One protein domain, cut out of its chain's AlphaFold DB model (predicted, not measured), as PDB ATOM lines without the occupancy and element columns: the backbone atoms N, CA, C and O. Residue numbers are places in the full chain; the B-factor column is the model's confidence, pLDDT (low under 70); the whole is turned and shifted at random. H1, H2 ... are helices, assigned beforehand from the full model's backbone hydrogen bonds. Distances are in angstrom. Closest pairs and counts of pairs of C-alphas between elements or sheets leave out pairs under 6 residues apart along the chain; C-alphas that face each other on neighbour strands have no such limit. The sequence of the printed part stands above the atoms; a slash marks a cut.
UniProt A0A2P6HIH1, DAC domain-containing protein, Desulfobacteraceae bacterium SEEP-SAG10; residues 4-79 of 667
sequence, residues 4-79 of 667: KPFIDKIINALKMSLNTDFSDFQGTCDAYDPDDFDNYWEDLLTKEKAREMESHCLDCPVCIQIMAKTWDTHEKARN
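What this domain is: This is residues 4 to 79 of the 667 residues of the protein "DAC domain-containing protein" of Desulfobacteraceae bacterium SEEP-SAG10 (UniProt A0A2P6HIH1). H3 and H4 meet at a corner and make a V; H2 sits towards its open end and packs on H4, while H1 lies loosely over the V, near both arms. The long loop of residues 18 to 33 joins H1 to H2. The printed part has 76 residues, with four named helices, H1 to H4, and no named strand: all helix, compact, radius of gyration of the C-alphas 12.3 A, spans 34 by 30 by 21 A.

Where its parts are: Find C-alpha 4 at (-13.670, -1.823, 17.599); H1 runs from there to residue 17, 19.7 A. H2 is residues 34 to 41, H3 residues 47 to 59, 19.3 A. H4, residues 61 to 78, 25.5 A, ends at (-20.252, 8.796, 21.371).

How they stand to each other: H1 is close to but not clearly touching H3 (C-alphas of Ile 10 and Leu 58, the closest, 7.5 A). H4 touches H2 with residues 66 to 74 alone, closest C-alphas Phe 37 and Met 67, 6.0 A, at a steep tilt of 53 degrees. H3 and H4 touch only at the corner, closest C-alphas Cys 57 and Ile 64, 4.9 A. Every O i to N i+4 pair is within hydrogen-bond range in H1; H2 has 3 of 4, H3 8 of 9, H4 13 of 14.

The domain as a whole: The C-alphas of Asn 19 and Thr 46, the two farthest apart, are 34.5 A apart. The printed part has no cut; H1 to H2 is the long link. Look for pLDDT under 70 at residues 4 to 26, 44, 72 and 74 to 79.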
ATOM      1  N   LYS A   4     -12.793  -1.296  18.652       56.12
ATOM      2  CA  LYS A   4     -13.670  -1.823  17.599       56.12
ATOM      3  C   LYS A   4     -13.089  -3.030  16.846       56.12
ATOM      4  O   LYS A   4     -13.818  -4.002  16.682       56.12
ATOM      5  N   PRO A   5     -11.787  -3.085  16.486       56.59
ATOM      6  CA  PRO A   5     -11.233  -4.246  15.784       56.59
ATOM      7  C   PRO A   5     -11.183  -5.524  16.636       56.59
ATOM      8  O   PRO A   5     -11.273  -6.624  16.095       56.59
ATOM      9  N   PHE A   6     -11.040  -5.397  17.962       59.47
ATOM     10  CA  PHE A   6     -11.113  -6.526  18.896       59.47
ATOM     11  C   PHE A   6     -12.552  -7.042  18.997       59.47
ATOM     12  O   PHE A   6     -12.784  -8.244  18.861       59.47
ATOM     13  N   ILE A   7     -13.519  -6.128  19.110       54.75
ATOM     14  CA  ILE A   7     -14.948  -6.454  19.125       54.75
ATOM     15  C   ILE A   7     -15.412  -7.068  17.803       54.75
ATOM     16  O   ILE A   7     -16.094  -8.086  17.829       54.75
ATOM     17  N   ASP A   8     -14.989  -6.553  16.650       62.22
ATOM     18  CA  ASP A   8     -15.341  -7.129  15.348       62.22
ATOM     19  C   ASP A   8     -14.770  -8.545  15.186       62.22
ATOM     20  O   ASP A   8     -15.424  -9.429  14.624       62.22
ATOM     21  N   LYS A   9     -13.567  -8.804  15.717       60.47
ATOM     22  CA  LYS A   9     -12.982 -10.154  15.755       60.47
ATOM     23  C   LYS A   9     -13.790 -11.094  16.646       60.47
ATOM     24  O   LYS A   9     -14.018 -12.238  16.264       60.47
ATOM     25  N   ILE A  10     -14.238 -10.603  17.796       55.53
ATOM     26  CA  ILE A  10     -15.024 -11.359  18.769       55.53
ATOM     27  C   ILE A  10     -16.435 -11.653  18.253       55.53
ATOM     28  O   ILE A  10     -16.858 -12.804  18.271       55.53
ATOM     29  N   ILE A  11     -17.138 -10.653  17.720       55.59
ATOM     30  CA  ILE A  11     -18.480 -10.801  17.141       55.59
ATOM     31  C   ILE A  11     -18.447 -11.802  15.982       55.59
ATOM     32  O   ILE A  11     -19.347 -12.633  15.855       55.59
ATOM     33  N   ASN A  12     -17.405 -11.765  15.150       58.72
ATOM     34  CA  ASN A  12     -17.250 -12.728  14.062       58.72
ATOM     35  C   ASN A  12     -16.886 -14.133  14.567       58.72
ATOM     36  O   ASN A  12     -17.443 -15.103  14.061       58.72
ATOM     37  N   ALA A  13     -16.027 -14.262  15.582       52.75
ATOM     38  CA  ALA A  13     -15.723 -15.556  16.198       52.75
ATOM     39  C   ALA A  13     -16.965 -16.193  16.855       52.75
ATOM     40  O   ALA A  13     -17.189 -17.390  16.698       52.75
ATOM     41  N   LEU A  14     -17.810 -15.386  17.505       48.34
ATOM     42  CA  LEU A  14     -19.069 -15.806  18.128       48.34
ATOM     43  C   LEU A  14     -20.135 -16.232  17.113       48.34
ATOM     44  O   LEU A  14     -20.772 -17.266  17.290       48.34
ATOM     45  N   LYS A  15     -20.305 -15.474  16.020       54.28
ATOM     46  CA  LYS A  15     -21.216 -15.840  14.919       54.28
ATOM     47  C   LYS A  15     -20.822 -17.157  14.248       54.28
ATOM     48  O   LYS A  15     -21.675 -17.831  13.683       54.28
ATOM     49  N   MET A  16     -19.535 -17.506  14.283       49.09
ATOM     50  CA  MET A  16     -19.030 -18.764  13.731       49.09
ATOM     51  C   MET A  16     -19.144 -19.944  14.707       49.09
ATOM     52  O   MET A  16     -19.206 -21.080  14.242       49.09
ATOM     53  N   SER A  17     -19.163 -19.710  16.024       44.19
ATOM     54  CA  SER A  17     -19.161 -20.775  17.039       44.19
ATOM     55  C   SER A  17     -20.542 -21.113  17.609       44.19
ATOM     56  O   SER A  17     -20.773 -22.263  17.980       44.19
ATOM     57  N   LEU A  18     -21.470 -20.155  17.656       47.12
ATOM     58  CA  LEU A  18     -22.782 -20.315  18.285       47.12
ATOM     59  C   LEU A  18     -23.879 -20.046  17.254       47.12
ATOM     60  O   LEU A  18     -24.250 -18.908  16.989       47.12
ATOM     61  N   ASN A  19     -24.404 -21.111  16.656       49.44
ATOM     62  CA  ASN A  19     -25.501 -21.063  15.686       49.44
ATOM     63  C   ASN A  19     -26.865 -20.830  16.391       49.44
ATOM     64  O   ASN A  19     -27.825 -21.560  16.148       49.44
ATOM     65  N   THR A  20     -26.925 -19.878  17.328       50.19
ATOM     66  CA  THR A  20     -28.058 -19.618  18.239       50.19
ATOM     67  C   THR A  20     -28.253 -18.123  18.483       50.19
ATOM     68  O   THR A  20     -27.283 -17.376  18.588       50.19
ATOM     69  N   ASP A  21     -29.519 -17.711  18.586       54.28
ATOM     70  CA  ASP A  21     -29.944 -16.329  18.818       54.28
ATOM     71  C   ASP A  21     -29.575 -15.855  20.239       54.28
ATOM     72  O   ASP A  21     -29.694 -16.597  21.214       54.28
ATOM     73  N   PHE A  22     -29.088 -14.617  20.365       54.78
ATOM     74  CA  PHE A  22     -28.441 -14.108  21.587       54.78
ATOM     75  C   PHE A  22     -29.403 -13.821  22.756       54.78
ATOM     76  O   PHE A  22     -28.942 -13.537  23.860       54.78
ATOM     77  N   SER A  23     -30.722 -13.886  22.547       56.88
ATOM     78  CA  SER A  23     -31.732 -13.520  23.552       56.88
ATOM     79  C   SER A  23     -31.904 -14.523  24.698       56.88
ATOM     80  O   SER A  23     -32.529 -14.177  25.700       56.88
ATOM     81  N   ASP A  24     -31.353 -15.734  24.576       55.00
ATOM     82  CA  ASP A  24     -31.781 -16.876  25.399       55.00
ATOM     83  C   ASP A  24     -30.757 -17.319  26.465       55.00
ATOM     84  O   ASP A  24     -31.010 -18.257  27.224       55.00
ATOM     85  N   PHE A  25     -29.600 -16.654  26.577       59.53
ATOM     86  CA  PHE A  25     -28.571 -17.016  27.561       59.53
ATOM     87  C   PHE A  25     -28.802 -16.312  28.913       59.53
ATOM     88  O   PHE A  25     -28.552 -15.121  29.056       59.53
ATOM     89  N   GLN A  26     -29.257 -17.057  29.929       64.62
ATOM     90  CA  GLN A  26     -29.452 -16.575  31.311       64.62
ATOM     91  C   GLN A  26     -28.371 -17.110  32.268       64.62
ATOM     92  O   GLN A  26     -28.670 -17.794  33.245       64.62
ATOM     93  N   GLY A  27     -27.098 -16.842  31.972       74.19
ATOM     94  CA  GLY A  27     -25.980 -17.161  32.870       74.19
ATOM     95  C   GLY A  27     -25.483 -15.926  33.623       74.19
ATOM     96  O   GLY A  27     -25.544 -14.821  33.092       74.19
ATOM     97  N   THR A  28     -24.958 -16.110  34.835       79.25
ATOM     98  CA  THR A  28     -24.164 -15.095  35.548       79.25
ATOM     99  C   THR A  28     -22.691 -15.499  35.535       79.25
ATOM    100  O   THR A  28     -22.369 -16.687  35.520       79.25
ATOM    101  N   CYS A  29     -21.794 -14.516  35.505       86.25
ATOM    102  CA  CYS A  29     -20.365 -14.723  35.703       86.25
ATOM    103  C   CYS A  29     -19.928 -13.901  36.912       86.25
ATOM    104  O   CYS A  29     -20.205 -12.707  36.957       86.25
ATOM    105  N   ASP A  30     -19.234 -14.532  37.857       87.56
ATOM    106  CA  ASP A  30     -18.798 -13.880  39.097       87.56
ATOM    107  C   ASP A  30     -17.412 -13.219  38.958       87.56
ATOM    108  O   ASP A  30     -16.901 -12.643  39.913       87.56
ATOM    109  N   ALA A  31     -16.770 -13.344  37.788       86.44
ATOM    110  CA  ALA A  31     -15.413 -12.845  37.564       86.44
ATOM    111  C   ALA A  31     -15.350 -11.322  37.370       86.44
ATOM    112  O   ALA A  31     -14.338 -10.720  37.719       86.44
ATOM    113  N   TYR A  32     -16.409 -10.730  36.814       87.25
ATOM    114  CA  TYR A  32     -16.521  -9.298  36.543       87.25
ATOM    115  C   TYR A  32     -17.967  -8.864  36.735       87.25
ATOM    116  O   TYR A  32     -18.882  -9.523  36.229       87.25
ATOM    117  N   ASP A  33     -18.167  -7.760  37.443       88.44
ATOM    118  CA  ASP A  33     -19.483  -7.147  37.554       88.44
ATOM    119  C   ASP A  33     -19.768  -6.245  36.333       88.44
ATOM    120  O   ASP A  33     -18.872  -5.967  35.535       88.44
ATOM    121  N   PRO A  34     -21.024  -5.825  36.098       84.31
ATOM    122  CA  PRO A  34     -21.348  -4.948  34.974       84.31
ATOM    123  C   PRO A  34     -20.588  -3.611  34.968       84.31
ATOM    124  O   PRO A  34     -20.288  -3.108  33.884       84.31
ATOM    125  N   ASP A  35     -20.242  -3.068  36.140       85.62
ATOM    126  CA  ASP A  35     -19.576  -1.769  36.274       85.62
ATOM    127  C   ASP A  35     -18.104  -1.857  35.821       85.62
ATOM    128  O   ASP A  35     -17.554  -0.895  35.276       85.62
ATOM    129  N   ASP A  36     -17.464  -3.024  35.956       87.00
ATOM    130  CA  ASP A  36     -16.132  -3.296  35.399       87.00
ATOM    131  C   ASP A  36     -16.080  -3.081  33.873       87.00
ATOM    132  O   ASP A  36     -15.071  -2.604  33.340       87.00
ATOM    133  N   PHE A  37     -17.172  -3.377  33.158       87.62
ATOM    134  CA  PHE A  37     -17.246  -3.196  31.705       87.62
ATOM    135  C   PHE A  37     -17.406  -1.731  31.308       87.62
ATOM    136  O   PHE A  37     -16.822  -1.316  30.308       87.62
ATOM    137  N   ASP A  38     -18.135  -0.935  32.086       81.50
ATOM    138  CA  ASP A  38     -18.235   0.509  31.858       81.50
ATOM    139  C   ASP A  38     -16.884   1.191  32.157       81.50
ATOM    140  O   ASP A  38     -16.357   1.941  31.331       81.50
ATOM    141  N   ASN A  39     -16.223   0.805  33.256       82.75
ATOM    142  CA  ASN A  39     -14.869   1.261  33.599       82.75
ATOM    143  C   ASN A  39     -13.823   0.885  32.537       82.75
ATOM    144  O   ASN A  39     -12.870   1.632  32.284       82.75
ATOM    145  N   TYR A  40     -13.984  -0.276  31.897       84.19
ATOM    146  CA  TYR A  40     -13.159  -0.666  30.762       84.19
ATOM    147  C   TYR A  40     -13.298   0.343  29.615       84.19
ATOM    148  O   TYR A  40     -12.287   0.710  29.015       84.19
ATOM    149  N   TRP A  41     -14.499   0.830  29.300       79.25
ATOM    150  CA  TRP A  41     -14.734   1.759  28.186       79.25
ATOM    151  C   TRP A  41     -14.277   3.191  28.444       79.25
ATOM    152  O   TRP A  41     -13.850   3.865  27.502       79.25
ATOM    153  N   GLU A  42     -14.296   3.628  29.699       74.81
ATOM    154  CA  GLU A  42     -13.819   4.949  30.122       74.81
ATOM    155  C   GLU A  42     -12.290   5.023  30.315       74.81
ATOM    156  O   GLU A  42     -11.766   6.020  30.805       74.81
ATOM    157  N   ASP A  43     -11.558   3.981  29.894       72.06
ATOM    158  CA  ASP A  43     -10.102   3.838  30.045       72.06
ATOM    159  C   ASP A  43      -9.632   3.943  31.523       72.06
ATOM    160  O   ASP A  43      -8.468   4.242  31.799       72.06
ATOM    161  N   LEU A  44     -10.517   3.648  32.489       65.94
ATOM    162  CA  LEU A  44     -10.229   3.703  33.932       65.94
ATOM    163  C   LEU A  44      -9.477   2.464  34.443       65.94
ATOM    164  O   LEU A  44      -8.844   2.500  35.502       65.94
ATOM    165  N   LEU A  45      -9.501   1.362  33.688       71.31
ATOM    166  CA  LEU A  45      -8.723   0.169  34.006       71.31
ATOM    167  C   LEU A  45      -7.259   0.316  33.579       71.31
ATOM    168  O   LEU A  45      -6.929   0.728  32.467       71.31
ATOM    169  N   THR A  46      -6.351  -0.134  34.445       77.31
ATOM    170  CA  THR A  46      -4.942  -0.320  34.073       77.31
ATOM    171  C   THR A  46      -4.820  -1.277  32.881       77.31
ATOM    172  O   THR A  46      -5.597  -2.226  32.768       77.31
ATOM    173  N   LYS A  47      -3.783  -1.103  32.048       71.25
ATOM    174  CA  LYS A  47      -3.513  -1.970  30.880       71.25
ATOM    175  C   LYS A  47      -3.459  -3.469  31.204       71.25
ATOM    176  O   LYS A  47      -3.727  -4.277  30.324       71.25
ATOM    177  N   GLU A  48      -3.071  -3.833  32.423       78.25
ATOM    178  CA  GLU A  48      -2.987  -5.225  32.874       78.25
ATOM    179  C   GLU A  48      -4.380  -5.817  33.126       78.25
ATOM    180  O   GLU A  48      -4.759  -6.764  32.443       78.25
ATOM    181  N   LYS A  49      -5.203  -5.166  33.960       78.06
ATOM    182  CA  LYS A  49      -6.609  -5.557  34.188       78.06
ATOM    183  C   LYS A  49      -7.448  -5.608  32.909       78.06
ATOM    184  O   LYS A  49      -8.266  -6.506  32.746       78.06
ATOM    185  N   ALA A  50      -7.226  -4.676  31.979       82.06
ATOM    186  CA  ALA A  50      -7.910  -4.689  30.686       82.06
ATOM    187  C   ALA A  50      -7.609  -5.974  29.893       82.06
ATOM    188  O   ALA A  50      -8.516  -6.560  29.311       82.06
ATOM    189  N   ARG A  51      -6.356  -6.451  29.912       78.25
ATOM    190  CA  ARG A  51      -5.962  -7.700  29.236       78.25
ATOM    191  C   ARG A  51      -6.537  -8.938  29.913       78.25
ATOM    192  O   ARG A  51      -6.905  -9.876  29.215       78.25
ATOM    193  N   GLU A  52      -6.607  -8.949  31.241       85.81
ATOM    194  CA  GLU A  52      -7.234 -10.044  31.991       85.81
ATOM    195  C   GLU A  52      -8.720 -10.163  31.636       85.81
ATOM    196  O   GLU A  52      -9.189 -11.250  31.296       85.81
ATOM    197  N   MET A  53      -9.427  -9.030  31.598       85.88
ATOM    198  CA  MET A  53     -10.842  -8.978  31.231       85.88
ATOM    199  C   MET A  53     -11.076  -9.392  29.769       85.88
ATOM    200  O   MET A  53     -11.973 -10.186  29.487       85.88
ATOM    201  N   GLU A  54     -10.239  -8.918  28.838       85.19
ATOM    202  CA  GLU A  54     -10.270  -9.320  27.424       85.19
ATOM    203  C   GLU A  54     -10.038 -10.827  27.252       85.19
ATOM    204  O   GLU A  54     -10.762 -11.475  26.498       85.19
ATOM    205  N   SER A  55      -9.065 -11.393  27.974       84.44
ATOM    206  CA  SER A  55      -8.785 -12.831  27.957       84.44
ATOM    207  C   SER A  55      -9.965 -13.636  28.493       84.44
ATOM    208  O   SER A  55     -10.333 -14.640  27.897       84.44
ATOM    209  N   HIS A  56     -10.589 -13.192  29.586       87.75
ATOM    210  CA  HIS A  56     -11.745 -13.873  30.161       87.75
ATOM    211  C   HIS A  56     -12.967 -13.833  29.234       87.75
ATOM    212  O   HIS A  56     -13.668 -14.832  29.088       87.75
ATOM    213  N   CYS A  57     -13.217 -12.701  28.570       83.06
ATOM    214  CA  CYS A  57     -14.342 -12.565  27.645       83.06
ATOM    215  C   CYS A  57     -14.254 -13.532  26.460       83.06
ATOM    216  O   CYS A  57     -15.294 -13.927  25.946       83.06
ATOM    217  N   LEU A  58     -13.051 -13.941  26.039       77.38
ATOM    218  CA  LEU A  58     -12.884 -14.943  24.980       77.38
ATOM    219  C   LEU A  58     -13.407 -16.328  25.385       77.38
ATOM    220  O   LEU A  58     -13.859 -17.074  24.517       77.38
ATOM    221  N   ASP A  59     -13.397 -16.634  26.683       81.50
ATOM    222  CA  ASP A  59     -13.778 -17.939  27.232       81.50
ATOM    223  C   ASP A  59     -15.145 -17.920  27.952       81.50
ATOM    224  O   ASP A  59     -15.693 -18.978  28.268       81.50
ATOM    225  N   CYS A  60     -15.729 -16.738  28.197       83.75
ATOM    226  CA  CYS A  60     -16.982 -16.562  28.938       83.75
ATOM    227  C   CYS A  60     -18.089 -15.889  28.092       83.75
ATOM    228  O   CYS A  60     -18.094 -14.662  27.930       83.75
ATOM    229  N   PRO A  61     -19.097 -16.654  27.619       77.19
ATOM    230  CA  PRO A  61     -20.203 -16.132  26.808       77.19
ATOM    231  C   PRO A  61     -21.093 -15.100  27.519       77.19
ATOM    232  O   PRO A  61     -21.796 -14.341  26.862       77.19
ATOM    233  N   VAL A  62     -21.092 -15.061  28.853       83.38
ATOM    234  CA  VAL A  62     -21.863 -14.069  29.621       83.38
ATOM    235  C   VAL A  62     -21.149 -12.716  29.593       83.38
ATOM    236  O   VAL A  62     -21.730 -11.711  29.187       83.38
ATOM    237  N   CYS A  63     -19.862 -12.690  29.945       86.31
ATOM    238  CA  CYS A  63     -19.058 -11.466  29.943       86.31
ATOM    239  C   CYS A  63     -18.925 -10.860  28.542       86.31
ATOM    240  O   CYS A  63     -18.968  -9.642  28.392       86.31
ATOM    241  N   ILE A  64     -18.851 -11.693  27.498       81.88
ATOM    242  CA  ILE A  64     -18.786 -11.211  26.113       81.88
ATOM    243  C   ILE A  64     -20.073 -10.484  25.690       81.88
ATOM    244  O   ILE A  64     -20.009  -9.485  24.973       81.88
ATOM    245  N   GLN A  65     -21.239 -10.942  26.164       77.62
ATOM    246  CA  GLN A  65     -22.522 -10.284  25.911       77.62
ATOM    247  C   GLN A  65     -22.628  -8.957  26.660       77.62
ATOM    248  O   GLN A  65     -23.066  -7.964  26.080       77.62
ATOM    249  N   ILE A  66     -22.200  -8.927  27.927       83.00
ATOM    250  CA  ILE A  66     -22.177  -7.696  28.726       83.00
ATOM    251  C   ILE A  66     -21.262  -6.666  28.051       83.00
ATOM    252  O   ILE A  66     -21.701  -5.544  27.807       83.00
ATOM    253  N   MET A  67     -20.060  -7.072  27.627       82.06
ATOM    254  CA  MET A  67     -19.102  -6.214  26.921       82.06
ATOM    255  C   MET A  67     -19.648  -5.655  25.597       82.06
ATOM    256  O   MET A  67     -19.435  -4.485  25.282       82.06
ATOM    257  N   ALA A  68     -20.372  -6.465  24.817       75.88
ATOM    258  CA  ALA A  68     -21.001  -6.010  23.576       75.88
ATOM    259  C   ALA A  68     -22.153  -5.021  23.834       75.88
ATOM    260  O   ALA A  68     -22.316  -4.047  23.101       75.88
ATOM    261  N   LYS A  69     -22.941  -5.242  24.893       79.50
ATOM    262  CA  LYS A  69     -24.067  -4.376  25.269       79.50
ATOM    263  C   LYS A  69     -23.605  -3.019  25.810       79.50
ATOM    264  O   LYS A  69     -24.195  -1.991  25.465       79.50
ATOM    265  N   THR A  70     -22.553  -2.998  26.629       79.38
ATOM    266  CA  THR A  70     -21.950  -1.752  27.129       79.38
ATOM    267  C   THR A  70     -21.265  -0.979  26.002       79.38
ATOM    268  O   THR A  70     -21.453   0.234  25.911       79.38
ATOM    269  N   TRP A  71     -20.610  -1.662  25.049       75.69
ATOM    270  CA  TRP A  71     -20.096  -1.027  23.826       75.69
ATOM    271  C   TRP A  71     -21.193  -0.316  23.035       75.69
ATOM    272  O   TRP A  71     -21.046   0.855  22.704       75.69
ATOM    273  N   ASP A  72     -22.306  -0.997  22.759       69.75
ATOM    274  CA  ASP A  72     -23.400  -0.443  21.954       69.75
ATOM    275  C   ASP A  72     -24.025   0.795  22.631       69.75
ATOM    276  O   ASP A  72     -24.416   1.764  21.978       69.75
ATOM    277  N   THR A  73     -24.046   0.799  23.967       75.38
ATOM    278  CA  THR A  73     -24.474   1.938  24.794       75.38
ATOM    279  C   THR A  73     -23.477   3.103  24.706       75.38
ATOM    280  O   THR A  73     -23.885   4.244  24.470       75.38
ATOM    281  N   HIS A  74     -22.171   2.829  24.788       68.62
ATOM    282  CA  HIS A  74     -21.109   3.829  24.626       68.62
ATOM    283  C   HIS A  74     -20.980   4.362  23.189       68.62
ATOM    284  O   HIS A  74     -20.703   5.546  23.006       68.62
ATOM    285  N   GLU A  75     -21.196   3.545  22.155       62.97
ATOM    286  CA  GLU A  75     -21.174   3.955  20.743       62.97
ATOM    287  C   GLU A  75     -22.369   4.868  20.428       62.97
ATOM    288  O   GLU A  75     -22.216   5.902  19.770       62.97
ATOM    289  N   LYS A  76     -23.549   4.562  20.987       66.50
ATOM    290  CA  LYS A  76     -24.722   5.450  20.939       66.50
ATOM    291  C   LYS A  76     -24.475   6.775  21.668       66.50
ATOM    292  O   LYS A  76     -24.865   7.816  21.145       66.50
ATOM    293  N   ALA A  77     -23.779   6.761  22.807       59.47
ATOM    294  CA  ALA A  77     -23.392   7.976  23.528       59.47
ATOM    295  C   ALA A  77     -22.316   8.799  22.783       59.47
ATOM    296  O   ALA A  77     -22.433  10.021  22.683       59.47
ATOM    297  N   ARG A  78     -21.311   8.148  22.173       57.12
ATOM    298  CA  ARG A  78     -20.252   8.796  21.371       57.12
ATOM    299  C   ARG A  78     -20.772   9.441  20.090       57.12
ATOM    300  O   ARG A  78     -20.269  10.490  19.697       57.12
ATOM    301  N   ASN A  79     -21.805   8.876  19.466       47.44
ATOM    302  CA  ASN A  79     -22.442   9.477  18.289       47.44
ATOM    303  C   ASN A  79     -23.159  10.812  18.589       47.44
ATOM    304  O   ASN A  79     -23.496  11.540  17.656       47.44
TER     305      ASN A  79